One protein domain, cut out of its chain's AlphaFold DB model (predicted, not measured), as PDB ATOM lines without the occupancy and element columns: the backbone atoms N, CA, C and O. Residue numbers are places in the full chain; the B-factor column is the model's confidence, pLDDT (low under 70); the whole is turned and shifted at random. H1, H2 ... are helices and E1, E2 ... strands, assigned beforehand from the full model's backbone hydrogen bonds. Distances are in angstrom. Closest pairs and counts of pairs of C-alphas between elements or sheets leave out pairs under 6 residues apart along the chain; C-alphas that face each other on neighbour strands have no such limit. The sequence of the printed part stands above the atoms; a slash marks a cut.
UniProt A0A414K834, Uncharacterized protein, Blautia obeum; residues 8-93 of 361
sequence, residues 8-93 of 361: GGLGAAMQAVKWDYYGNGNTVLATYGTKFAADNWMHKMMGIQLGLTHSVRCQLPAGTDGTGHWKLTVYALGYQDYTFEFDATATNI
ATOM      1  N   GLY A   8       0.402  26.602   3.695       63.75
ATOM      2  CA  GLY A   8      -0.828  26.133   3.054       63.75
ATOM      3  C   GLY A   8      -1.963  25.792   4.020       63.75
ATOM      4  O   GLY A   8      -3.113  26.061   3.702       63.75
ATOM      5  N   GLY A   9      -1.660  25.260   5.210       70.75
ATOM      6  CA  GLY A   9      -2.685  24.825   6.168       70.75
ATOM      7  C   GLY A   9      -3.496  25.982   6.754       70.75
ATOM      8  O   GLY A   9      -4.722  25.963   6.709       70.75
ATOM      9  N   LEU A  10      -2.814  27.014   7.262       71.56
ATOM     10  CA  LEU A  10      -3.482  28.215   7.773       71.56
ATOM     11  C   LEU A  10      -4.195  28.982   6.653       71.56
ATOM     12  O   LEU A  10      -5.327  29.407   6.846       71.56
ATOM     13  N   GLY A  11      -3.549  29.133   5.491       70.25
ATOM     14  CA  GLY A  11      -4.150  29.818   4.344       70.25
ATOM     15  C   GLY A  11      -5.447  29.155   3.875       70.25
ATOM     16  O   GLY A  11      -6.427  29.852   3.646       70.25
ATOM     17  N   ALA A  12      -5.485  27.818   3.810       73.31
ATOM     18  CA  ALA A  12      -6.677  27.064   3.416       73.31
ATOM     19  C   ALA A  12      -7.808  27.095   4.461       73.31
ATOM     20  O   ALA A  12      -8.969  26.908   4.108       73.31
ATOM     21  N   ALA A  13      -7.487  27.312   5.740       81.31
ATOM     22  CA  ALA A  13      -8.469  27.356   6.824       81.31
ATOM     23  C   ALA A  13      -8.984  28.772   7.135       81.31
ATOM     24  O   ALA A  13      -9.961  28.919   7.878       81.31
ATOM     25  N   MET A  14      -8.329  29.814   6.616       79.06
ATOM     26  CA  MET A  14      -8.645  31.205   6.927       79.06
ATOM     27  C   MET A  14     -10.030  31.598   6.404       79.06
ATOM     28  O   MET A  14     -10.353  31.373   5.244       79.06
ATOM     29  N   GLN A  15     -10.838  32.196   7.277       82.06
ATOM     30  CA  GLN A  15     -12.218  32.596   6.989       82.06
ATOM     31  C   GLN A  15     -12.335  34.103   6.792       82.06
ATOM     32  O   GLN A  15     -12.946  34.569   5.835       82.06
ATOM     33  N   ALA A  16     -11.738  34.876   7.699       83.06
ATOM     34  CA  ALA A  16     -11.851  36.324   7.694       83.06
ATOM     35  C   ALA A  16     -10.627  36.975   8.335       83.06
ATOM     36  O   ALA A  16      -9.959  36.396   9.196       83.06
ATOM     37  N   VAL A  17     -10.379  38.221   7.942       84.19
ATOM     38  CA  VAL A  17      -9.475  39.119   8.654       84.19
ATOM     39  C   VAL A  17     -10.257  40.376   8.996       84.19
ATOM     40  O   VAL A  17     -10.954  40.938   8.150       84.19
ATOM     41  N   LYS A  18     -10.156  40.791  10.256       88.25
ATOM     42  CA  LYS A  18     -10.760  42.020  10.760       88.25
ATOM     43  C   LYS A  18      -9.665  43.026  11.066       88.25
ATOM     44  O   LYS A  18      -8.709  42.683  11.758       88.25
ATOM     45  N   TRP A  19      -9.825  44.243  10.573       89.75
ATOM     46  CA  TRP A  19      -8.903  45.352  10.779       89.75
ATOM     47  C   TRP A  19      -9.589  46.418  11.620       89.75
ATOM     48  O   TRP A  19     -10.584  46.983  11.186       89.75
ATOM     49  N   ASP A  20      -9.067  46.692  12.807       92.69
ATOM     50  CA  ASP A  20      -9.485  47.819  13.637       92.69
ATOM     51  C   ASP A  20      -8.457  48.948  13.491       92.69
ATOM     52  O   ASP A  20      -7.264  48.748  13.740       92.69
ATOM     53  N   TYR A  21      -8.925  50.127  13.090       92.62
ATOM     54  CA  TYR A  21      -8.127  51.339  12.953       92.62
ATOM     55  C   TYR A  21      -8.365  52.268  14.136       92.62
ATOM     56  O   TYR A  21      -9.510  52.588  14.448       92.62
ATOM     57  N   TYR A  22      -7.294  52.733  14.769       94.94
ATOM     58  CA  TYR A  22      -7.345  53.593  15.955       94.94
ATOM     59  C   TYR A  22      -6.821  55.015  15.689       94.94
ATOM     60  O   TYR A  22      -6.912  55.885  16.560       94.94
ATOM     61  N   GLY A  23      -6.245  55.269  14.508       91.00
ATOM     62  CA  GLY A  23      -5.495  56.497  14.241       91.00
ATOM     63  C   GLY A  23      -4.394  56.701  15.281       91.00
ATOM     64  O   GLY A  23      -3.706  55.760  15.668       91.00
ATOM     65  N   ASN A  24      -4.246  57.922  15.788       91.88
ATOM     66  CA  ASN A  24      -3.262  58.233  16.835       91.88
ATOM     67  C   ASN A  24      -3.794  58.024  18.269       91.88
ATOM     68  O   ASN A  24      -3.115  58.376  19.236       91.88
ATOM     69  N   GLY A  25      -5.024  57.516  18.415       89.06
ATOM     70  CA  GLY A  25      -5.705  57.333  19.695       89.06
ATOM     71  C   GLY A  25      -5.694  55.890  20.205       89.06
ATOM     72  O   GLY A  25      -5.039  55.013  19.657       89.06
ATOM     73  N   ASN A  26      -6.464  55.644  21.271       90.56
ATOM     74  CA  ASN A  26      -6.675  54.306  21.852       90.56
ATOM     75  C   ASN A  26      -8.108  53.786  21.644       90.56
ATOM     76  O   ASN A  26      -8.482  52.744  22.181       90.56
ATOM     77  N   THR A  27      -8.924  54.523  20.894       93.69
ATOM     78  CA  THR A  27     -10.306  54.176  20.557       93.69
ATOM     79  C   THR A  27     -10.381  53.756  19.099       93.69
ATOM     80  O   THR A  27      -9.775  54.405  18.250       93.69
ATOM     81  N   VAL A  28     -11.132  52.695  18.810       95.12
ATOM     82  CA  VAL A  28     -11.369  52.266  17.428       95.12
ATOM     83  C   VAL A  28     -12.174  53.349  16.712       95.12
ATOM     84  O   VAL A  28     -13.261  53.706  17.159       95.12
ATOM     85  N   LEU A  29     -11.620  53.875  15.625       93.56
ATOM     86  CA  LEU A  29     -12.251  54.846  14.735       93.56
ATOM     87  C   LEU A  29     -13.023  54.158  13.606       93.56
ATOM     88  O   LEU A  29     -14.051  54.668  13.173       93.56
ATOM     89  N   ALA A  30     -12.535  53.010  13.133       91.88
ATOM     90  CA  ALA A  30     -13.209  52.205  12.122       91.88
ATOM     91  C   ALA A  30     -12.823  50.727  12.232       91.88
ATOM     92  O   ALA A  30     -11.711  50.395  12.649       91.88
ATOM     93  N   THR A  31     -13.734  49.849  11.814       91.25
ATOM     94  CA  THR A  31     -13.509  48.405  11.722       91.25
ATOM     95  C   THR A  31     -13.860  47.927  10.322       91.25
ATOM     96  O   THR A  31     -14.952  48.197   9.828       91.25
ATOM     97  N   TYR A  32     -12.962  47.160   9.711       85.69
ATOM     98  CA  TYR A  32     -13.115  46.638   8.359       85.69
ATOM     99  C   TYR A  32     -13.059  45.115   8.360       85.69
ATOM    100  O   TYR A  32     -12.174  44.510   8.972       85.69
ATOM    101  N   GLY A  33     -13.998  44.493   7.652       77.12
ATOM    102  CA  GLY A  33     -13.941  43.081   7.289       77.12
ATOM    103  C   GLY A  33     -13.424  42.936   5.863       77.12
ATOM    104  O   GLY A  33     -13.842  43.674   4.973       77.12
ATOM    105  N   THR A  34     -12.520  41.991   5.631       69.56
ATOM    106  CA  THR A  34     -11.872  41.836   4.321       69.56
ATOM    107  C   THR A  34     -12.369  40.609   3.572       69.56
ATOM    108  O   THR A  34     -12.476  39.536   4.171       69.56
ATOM    109  N   LYS A  35     -12.570  40.717   2.254       62.50
ATOM    110  CA  LYS A  35     -12.796  39.562   1.377       62.50
ATOM    111  C   LYS A  35     -11.459  39.035   0.854       62.50
ATOM    112  O   LYS A  35     -10.685  39.771   0.242       62.50
ATOM    113  N   PHE A  36     -11.197  37.749   1.063       58.91
ATOM    114  CA  PHE A  36      -9.995  37.096   0.542       58.91
ATOM    115  C   PHE A  36      -9.949  37.180  -0.996       58.91
ATOM    116  O   PHE A  36     -10.990  37.085  -1.645       58.91
ATOM    117  N   ALA A  37      -8.758  37.402  -1.561       52.28
ATOM    118  CA  ALA A  37      -8.481  37.631  -2.986       52.28
ATOM    119  C   ALA A  37      -8.967  38.964  -3.597       52.28
ATOM    120  O   ALA A  37      -8.443  39.355  -4.635       52.28
ATOM    121  N   ALA A  38      -9.905  39.687  -2.976       51.00
ATOM    122  CA  ALA A  38     -10.331  41.016  -3.443       51.00
ATOM    123  C   ALA A  38      -9.730  42.160  -2.611       51.00
ATOM    124  O   ALA A  38      -9.262  43.140  -3.172       51.00
ATOM    125  N   ASP A  39      -9.733  42.017  -1.282       51.62
ATOM    126  CA  ASP A  39      -9.245  43.042  -0.346       51.62
ATOM    127  C   ASP A  39      -7.959  42.614   0.365       51.62
ATOM    128  O   ASP A  39      -7.243  43.471   0.865       51.62
ATOM    129  N   ASN A  40      -7.677  41.302   0.382       49.69
ATOM    130  CA  ASN A  40      -6.476  40.700   0.957       49.69
ATOM    131  C   ASN A  40      -5.803  39.789  -0.068       49.69
ATOM    132  O   ASN A  40      -6.382  38.774  -0.476       49.69
ATOM    133  N   TRP A  41      -4.546  40.080  -0.383       50.56
ATOM    134  CA  TRP A  41      -3.657  39.164  -1.090       50.56
ATOM    135  C   TRP A  41      -2.602  38.649  -0.122       50.56
ATOM    136  O   TRP A  41      -1.937  39.424   0.555       50.56
ATOM    137  N   MET A  42      -2.476  37.328  -0.028       45.34
ATOM    138  CA  MET A  42      -1.474  36.664   0.795       45.34
ATOM    139  C   MET A  42      -0.349  36.171  -0.124       45.34
ATOM    140  O   MET A  42      -0.373  35.028  -0.586       45.34
ATOM    141  N   HIS A  43       0.637  37.033  -0.396       47.22
ATOM    142  CA  HIS A  43       1.892  36.622  -1.037       47.22
ATOM    143  C   HIS A  43       2.883  36.103   0.016       47.22
ATOM    144  O   HIS A  43       2.840  36.522   1.177       47.22
ATOM    145  N   LYS A  44       3.831  35.231  -0.369       36.12
ATOM    146  CA  LYS A  44       4.815  34.653   0.573       36.12
ATOM    147  C   LYS A  44       5.651  35.726   1.302       36.12
ATOM    148  O   LYS A  44       6.237  35.418   2.341       36.12
ATOM    149  N   MET A  45       5.717  36.948   0.756       37.69
ATOM    150  CA  MET A  45       6.517  38.070   1.275       37.69
ATOM    151  C   MET A  45       5.730  39.359   1.569       37.69
ATOM    152  O   MET A  45       6.147  40.085   2.465       37.69
ATOM    153  N   MET A  46       4.583  39.616   0.922       39.41
ATOM    154  CA  MET A  46       3.878  40.916   1.019       39.41
ATOM    155  C   MET A  46       2.943  41.052   2.236       39.41
ATOM    156  O   MET A  46       2.414  42.126   2.503       39.41
ATOM    157  N   GLY A  47       2.752  39.985   3.020       50.88
ATOM    158  CA  GLY A  47       1.875  40.026   4.193       50.88
ATOM    159  C   GLY A  47       0.394  40.083   3.813       50.88
ATOM    160  O   GLY A  47      -0.008  39.489   2.820       50.88
ATOM    161  N   ILE A  48      -0.423  40.725   4.650       55.38
ATOM    162  CA  ILE A  48      -1.835  41.007   4.369       55.38
ATOM    163  C   ILE A  48      -1.916  42.519   4.172       55.38
ATOM    164  O   ILE A  48      -1.610  43.264   5.102       55.38
ATOM    165  N   GLN A  49      -2.293  42.957   2.978       60.06
ATOM    166  CA  GLN A  49      -2.482  44.368   2.651       60.06
ATOM    167  C   GLN A  49      -3.974  44.685   2.622       60.06
ATOM    168  O   GLN A  49      -4.745  43.867   2.137       60.06
ATOM    169  N   LEU A  50      -4.353  45.863   3.118       62.75
ATOM    170  CA  LEU A  50      -5.693  46.419   2.970       62.75
ATOM    171  C   LEU A  50      -5.651  47.471   1.851       62.75
ATOM    172  O   LEU A  50      -4.916  48.455   1.948       62.75
ATOM    173  N   GLY A  51      -6.399  47.256   0.768       61.19
ATOM    174  CA  GLY A  51      -6.495  48.205  -0.347       61.19
ATOM    175  C   GLY A  51      -7.335  49.431   0.026       61.19
ATOM    176  O   GLY A  51      -8.518  49.480  -0.287       61.19
ATOM    177  N   LEU A  52      -6.751  50.397   0.738       57.94
ATOM    178  CA  LEU A  52      -7.494  51.504   1.360       57.94
ATOM    179  C   LEU A  52      -7.854  52.658   0.410       57.94
ATOM    180  O   LEU A  52      -8.885  53.293   0.592       57.94
ATOM    181  N   THR A  53      -7.039  52.951  -0.601       49.22
ATOM    182  CA  THR A  53      -7.146  54.232  -1.327       49.22
ATOM    183  C   THR A  53      -8.265  54.297  -2.366       49.22
ATOM    184  O   THR A  53      -8.684  55.392  -2.723       49.22
ATOM    185  N   HIS A  54      -8.817  53.156  -2.794       53.53
ATOM    186  CA  HIS A  54      -9.909  53.106  -3.781       53.53
ATOM    187  C   HIS A  54     -11.018  52.098  -3.435       53.53
ATOM    188  O   HIS A  54     -11.906  51.837  -4.246       53.53
ATOM    189  N   SER A  55     -10.992  51.506  -2.236       61.34
ATOM    190  CA  SER A  55     -12.034  50.561  -1.837       61.34
ATOM    191  C   SER A  55     -13.281  51.302  -1.373       61.34
ATOM    192  O   SER A  55     -13.289  51.946  -0.327       61.34
ATOM    193  N   VAL A  56     -14.386  51.119  -2.101       61.94
ATOM    194  CA  VAL A  56     -15.722  51.584  -1.680       61.94
ATOM    195  C   VAL A  56     -16.139  50.951  -0.342       61.94
ATOM    196  O   VAL A  56     -16.943  51.515   0.391       61.94
ATOM    197  N   ARG A  57     -15.566  49.790   0.010       62.25
ATOM    198  CA  ARG A  57     -15.877  49.049   1.243       62.25
ATOM    199  C   ARG A  57     -14.976  49.412   2.425       62.25
ATOM    200  O   ARG A  57     -15.367  49.178   3.562       62.25
ATOM    201  N   CYS A  58     -13.783  49.948   2.173       71.88
ATOM    202  CA  CYS A  58     -12.785  50.248   3.204       71.88
ATOM    203  C   CYS A  58     -12.365  51.720   3.148       71.88
ATOM    204  O   CYS A  58     -11.185  52.030   3.003       71.88
ATOM    205  N   GLN A  59     -13.340  52.625   3.254       80.50
ATOM    206  CA  GLN A  59     -13.074  54.059   3.325       80.50
ATOM    207  C   GLN A  59     -12.531  54.440   4.707       80.50
ATOM    208  O   GLN A  59     -13.059  54.024   5.745       80.50
ATOM    209  N   LEU A  60     -11.460  55.227   4.720       85.00
ATOM    210  CA  LEU A  60     -10.891  55.770   5.948       85.00
ATOM    211  C   LEU A  60     -11.808  56.849   6.546       85.00
ATOM    212  O   LEU A  60     -12.455  57.580   5.791       85.00
ATOM    213  N   PRO A  61     -11.863  56.993   7.886       88.88
ATOM    214  CA  PRO A  61     -12.538  58.119   8.515       88.88
ATOM    215  C   PRO A  61     -12.022  59.453   7.968       88.88
ATOM    216  O   PRO A  61     -10.825  59.605   7.705       88.88
ATOM    217  N   ALA A  62     -12.918  60.431   7.830       87.12
ATOM    218  CA  ALA A  62     -12.572  61.756   7.327       87.12
ATOM    219  C   ALA A  62     -11.405  62.377   8.121       87.12
ATOM    220  O   ALA A  62     -11.364  62.306   9.349       87.12
ATOM    221  N   GLY A  63     -10.454  62.986   7.406       86.81
ATOM    222  CA  GLY A  63      -9.261  63.594   8.006       86.81
ATOM    223  C   GLY A  63      -8.162  62.602   8.397       86.81
ATOM    224  O   GLY A  63      -7.235  62.983   9.109       86.81
ATOM    225  N   THR A  64      -8.244  61.346   7.948       87.88
ATOM    226  CA  THR A  64      -7.205  60.336   8.177       87.88
ATOM    227  C   THR A  64      -6.653  59.782   6.865       87.88
ATOM    228  O   THR A  64      -7.367  59.699   5.871       87.88
ATOM    229  N   ASP A  65      -5.376  59.404   6.866       82.06
ATOM    230  CA  ASP A  65      -4.633  58.868   5.711       82.06
ATOM    231  C   ASP A  65      -4.222  57.394   5.908       82.06
ATOM    232  O   ASP A  65      -3.468  56.824   5.122       82.06
ATOM    233  N   GLY A  66      -4.722  56.773   6.981       84.94
ATOM    234  CA  GLY A  66      -4.413  55.402   7.371       84.94
ATOM    235  C   GLY A  66      -3.133  55.267   8.195       84.94
ATOM    236  O   GLY A  66      -2.836  54.163   8.652       84.94
ATOM    237  N   THR A  67      -2.385  56.346   8.440       88.75
ATOM    238  CA  THR A  67      -1.296  56.322   9.424       88.75
ATOM    239  C   THR A  67      -1.843  56.230  10.850       88.75
ATOM    240  O   THR A  67      -2.937  56.691  11.159       88.75
ATOM    241  N   GLY A  68      -1.082  55.608  11.746       91.19
ATOM    242  CA  GLY A  68      -1.483  55.380  13.131       91.19
ATOM    243  C   GLY A  68      -1.636  53.902  13.465       91.19
ATOM    244  O   GLY A  68      -1.109  53.026  12.781       91.19
ATOM    245  N   HIS A  69      -2.313  53.623  14.569       93.94
ATOM    246  CA  HIS A  69      -2.372  52.302  15.164       93.94
ATOM    247  C   HIS A  69      -3.445  51.421  14.514       93.94
ATOM    248  O   HIS A  69      -4.602  51.824  14.351       93.94
ATOM    249  N   TRP A  70      -3.053  50.192  14.186       92.25
ATOM    250  CA  TRP A  70      -3.900  49.163  13.602       92.25
ATOM    251  C   TRP A  70      -3.819  47.869  14.396       92.25
ATOM    252  O   TRP A  70      -2.754  47.456  14.864       92.25
ATOM    253  N   LYS A  71      -4.952  47.174  14.453       91.69
ATOM    254  CA  LYS A  71      -5.067  45.827  14.996       91.69
ATOM    255  C   LYS A  71      -5.733  44.914  13.980       91.69
ATOM    256  O   LYS A  71      -6.875  45.128  13.590       91.69
ATOM    257  N   LEU A  72      -5.036  43.854  13.599       88.94
ATOM    258  CA  LEU A  72      -5.554  42.794  12.743       88.94
ATOM    259  C   LEU A  72      -5.927  41.602  13.598       88.94
ATOM    260  O   LEU A  72      -5.141  41.186  14.445       88.94
ATOM    261  N   THR A  73      -7.077  41.008  13.320       89.62
ATOM    262  CA  THR A  73      -7.483  39.722  13.885       89.62
ATOM    263  C   THR A  73      -7.769  38.751  12.752       89.62
ATOM    264  O   THR A  73      -8.587  39.038  11.882       89.62
ATOM    265  N   VAL A  74      -7.064  37.623  12.747       86.25
ATOM    266  CA  VAL A  74      -7.215  36.549  11.763       86.25
ATOM    267  C   VAL A  74      -8.071  35.445  12.365       86.25
ATOM    268  O   VAL A  74      -7.724  34.907  13.417       86.25
ATOM    269  N   TYR A  75      -9.135  35.087  11.651       86.31
ATOM    270  CA  TYR A  75     -10.034  33.987  11.981       86.31
ATOM    271  C   TYR A  75      -9.795  32.835  11.008       86.31
ATOM    272  O   TYR A  75      -9.876  33.018   9.790       86.31
ATOM    273  N   ALA A  76      -9.507  31.643  11.529       86.25
ATOM    274  CA  ALA A  76      -9.279  30.447  10.724       86.25
ATOM    275  C   ALA A  76      -9.842  29.204  11.422       86.25
ATOM    276  O   ALA A  76      -9.643  29.012  12.621       86.25
ATOM    277  N   LEU A  77     -10.532  28.345  10.670       84.94
ATOM    278  CA  LEU A  77     -11.168  27.146  11.220       84.94
ATOM    279  C   LEU A  77     -10.131  26.204  11.837       84.94
ATOM    280  O   LEU A  77      -9.133  25.860  11.209       84.94
ATOM    281  N   GLY A  78     -10.378  25.770  13.074       84.94
ATOM    282  CA  GLY A  78      -9.467  24.885  13.805       84.94
ATOM    283  C   GLY A  78      -8.210  25.569  14.357       84.94
ATOM    284  O   GLY A  78      -7.366  24.890  14.943       84.94
ATOM    285  N   TYR A  79      -8.085  26.892  14.220       79.31
ATOM    286  CA  TYR A  79      -7.026  27.690  14.836       79.31
ATOM    287  C   TYR A  79      -7.614  28.633  15.886       79.31
ATOM    288  O   TYR A  79      -8.767  29.043  15.804       79.31
ATOM    289  N   GLN A  80      -6.806  28.974  16.889       83.31
ATOM    290  CA  GLN A  80      -7.129  30.079  17.789       83.31
ATOM    291  C   GLN A  80      -7.008  31.401  17.033       83.31
ATOM    292  O   GLN A  80      -6.075  31.564  16.236       83.31
ATOM    293  N   ASP A  81      -7.904  32.339  17.331       88.25
ATOM    294  CA  ASP A  81      -7.843  33.691  16.786       88.25
ATOM    295  C   ASP A  81      -6.471  34.304  17.054       88.25
ATOM    296  O   ASP A  81      -5.929  34.240  18.164       88.25
ATOM    297  N   TYR A  82      -5.902  34.909  16.017       83.69
ATOM    298  CA  TYR A  82      -4.586  35.514  16.110       83.69
ATOM    299  C   TYR A  82      -4.670  37.012  15.879       83.69
ATOM    300  O   TYR A  82      -5.117  37.464  14.823       83.69
ATOM    301  N   THR A  83      -4.188  37.780  16.855       87.12
ATOM    302  CA  THR A  83      -4.131  39.237  16.778       87.12
ATOM    303  C   THR A  83      -2.707  39.727  16.539       87.12
ATOM    304  O   THR A  83      -1.766  39.300  17.210       87.12
ATOM    305  N   PHE A  84      -2.566  40.681  15.623       84.75
ATOM    306  CA  PHE A  84      -1.332  41.417  15.379       84.75
ATOM    307  C   PHE A  84      -1.602  42.922  15.394       84.75
ATOM    308  O   PHE A  84      -2.501  43.396  14.708       84.75
ATOM    309  N   GLU A  85      -0.817  43.663  16.170       91.25
ATOM    310  CA  GLU A  85      -0.936  45.113  16.318       91.25
ATOM    311  C   GLU A  85       0.325  45.795  15.782       91.25
ATOM    312  O   GLU A  85       1.443  45.323  16.027       91.25
ATOM    313  N   PHE A  86       0.153  46.898  15.059       87.25
ATOM    314  CA  PHE A  86       1.255  47.678  14.505       87.25
ATOM    315  C   PHE A  86       0.869  49.140  14.297       87.25
ATOM    316  O   PHE A  86      -0.304  49.473  14.164       87.25
ATOM    317  N   ASP A  87       1.883  49.998  14.227       89.25
ATOM    318  CA  ASP A  87       1.716  51.399  13.855       89.25
ATOM    319  C   ASP A  87       2.112  51.561  12.385       89.25
ATOM    320  O   ASP A  87       3.263  51.306  12.011       89.25
ATOM    321  N   ALA A  88       1.151  51.944  11.548       87.00
ATOM    322  CA  ALA A  88       1.380  52.309  10.161       87.00
ATOM    323  C   ALA A  88       1.927  53.738  10.096       87.00
ATOM    324  O   ALA A  88       1.372  54.672  10.673       87.00
ATOM    325  N   THR A  89       3.025  53.914   9.380       84.44
ATOM    326  CA  THR A  89       3.614  55.221   9.077       84.44
ATOM    327  C   THR A  89       3.406  55.549   7.603       84.44
ATOM    328  O   THR A  89       2.975  54.687   6.844       84.44
ATOM    329  N   ALA A  90       3.764  56.759   7.169       78.62
ATOM    330  CA  ALA A  90       3.676  57.148   5.760       78.62
ATOM    331  C   ALA A  90       4.377  56.150   4.813       78.62
ATOM    332  O   ALA A  90       3.889  55.900   3.720       78.62
ATOM    333  N   THR A  91       5.464  55.496   5.247       71.50
ATOM    334  CA  THR A  91       6.156  54.476   4.435       71.50
ATOM    335  C   THR A  91       5.373  53.168   4.286       71.50
ATOM    336  O   THR A  91       5.767  52.307   3.511       71.50
ATOM    337  N   ASN A  92       4.322  52.967   5.084       75.38
ATOM    338  CA  ASN A  92       3.424  51.817   5.004       75.38
ATOM    339  C   ASN A  92       2.183  52.103   4.150       75.38
ATOM    340  O   ASN A  92       1.452  51.168   3.834       75.38
ATOM    341  N   ILE A  93       1.929  53.371   3.813       74.38
ATOM    342  CA  ILE A  93       0.770  53.772   3.023       74.38
ATOM    343  C   ILE A  93       1.155  53.737   1.551       74.38
ATOM    344  O   ILE A  93       2.132  54.354   1.130       74.38
TER     345      ILE A  93
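Overview. This is residues 8 to 93 of the 361 residues of an uncharacterized protein of Blautia obeum (UniProt A0A414K834). One twisted sheet of four antiparallel strands forms a wall, with the long unnamed stretch of residues 35 to 67 looped over one face and the short helix H1 at one end. The 86 printed residues, under half in named elements, run H1, E1, E2, E3, E4; the sheet's order is E2, E1, E3, E4. The class is mostly strand, and the whole is compact, radius of gyration of the C-alphas 13.0 A, spanning 39 by 25 by 22 A.

Along the chain. H1, residues 8 to 13, begins at C-alpha 8 (-0.828, 26.133, 3.054). E1, 14 to 23, is 26.5 A long; E2, 30 to 34, 13.0 A; E3, 68 to 76, 26.2 A; E4, 82 to 88, 18.8 A, ends at C-alpha 88 (1.380, 52.309, 10.161).

Arrangement. H1, with every O i to N i+4 pair within hydrogen-bond range, only grazes the sheet. Within range are N 32 and O 19, 2.8 A, in hairpin E1 and E2; N 18 and O 73, 2.9 A, between E1 and E3; N 70 and O 86, 2.8 A, in hairpin E3 and E4. E2 and E4 are apart.

Size, cuts and confidence. The printed part has no cut. The link E2 to E3 is long, and pLDDT is under 70 at residues 8 and 34 to 57.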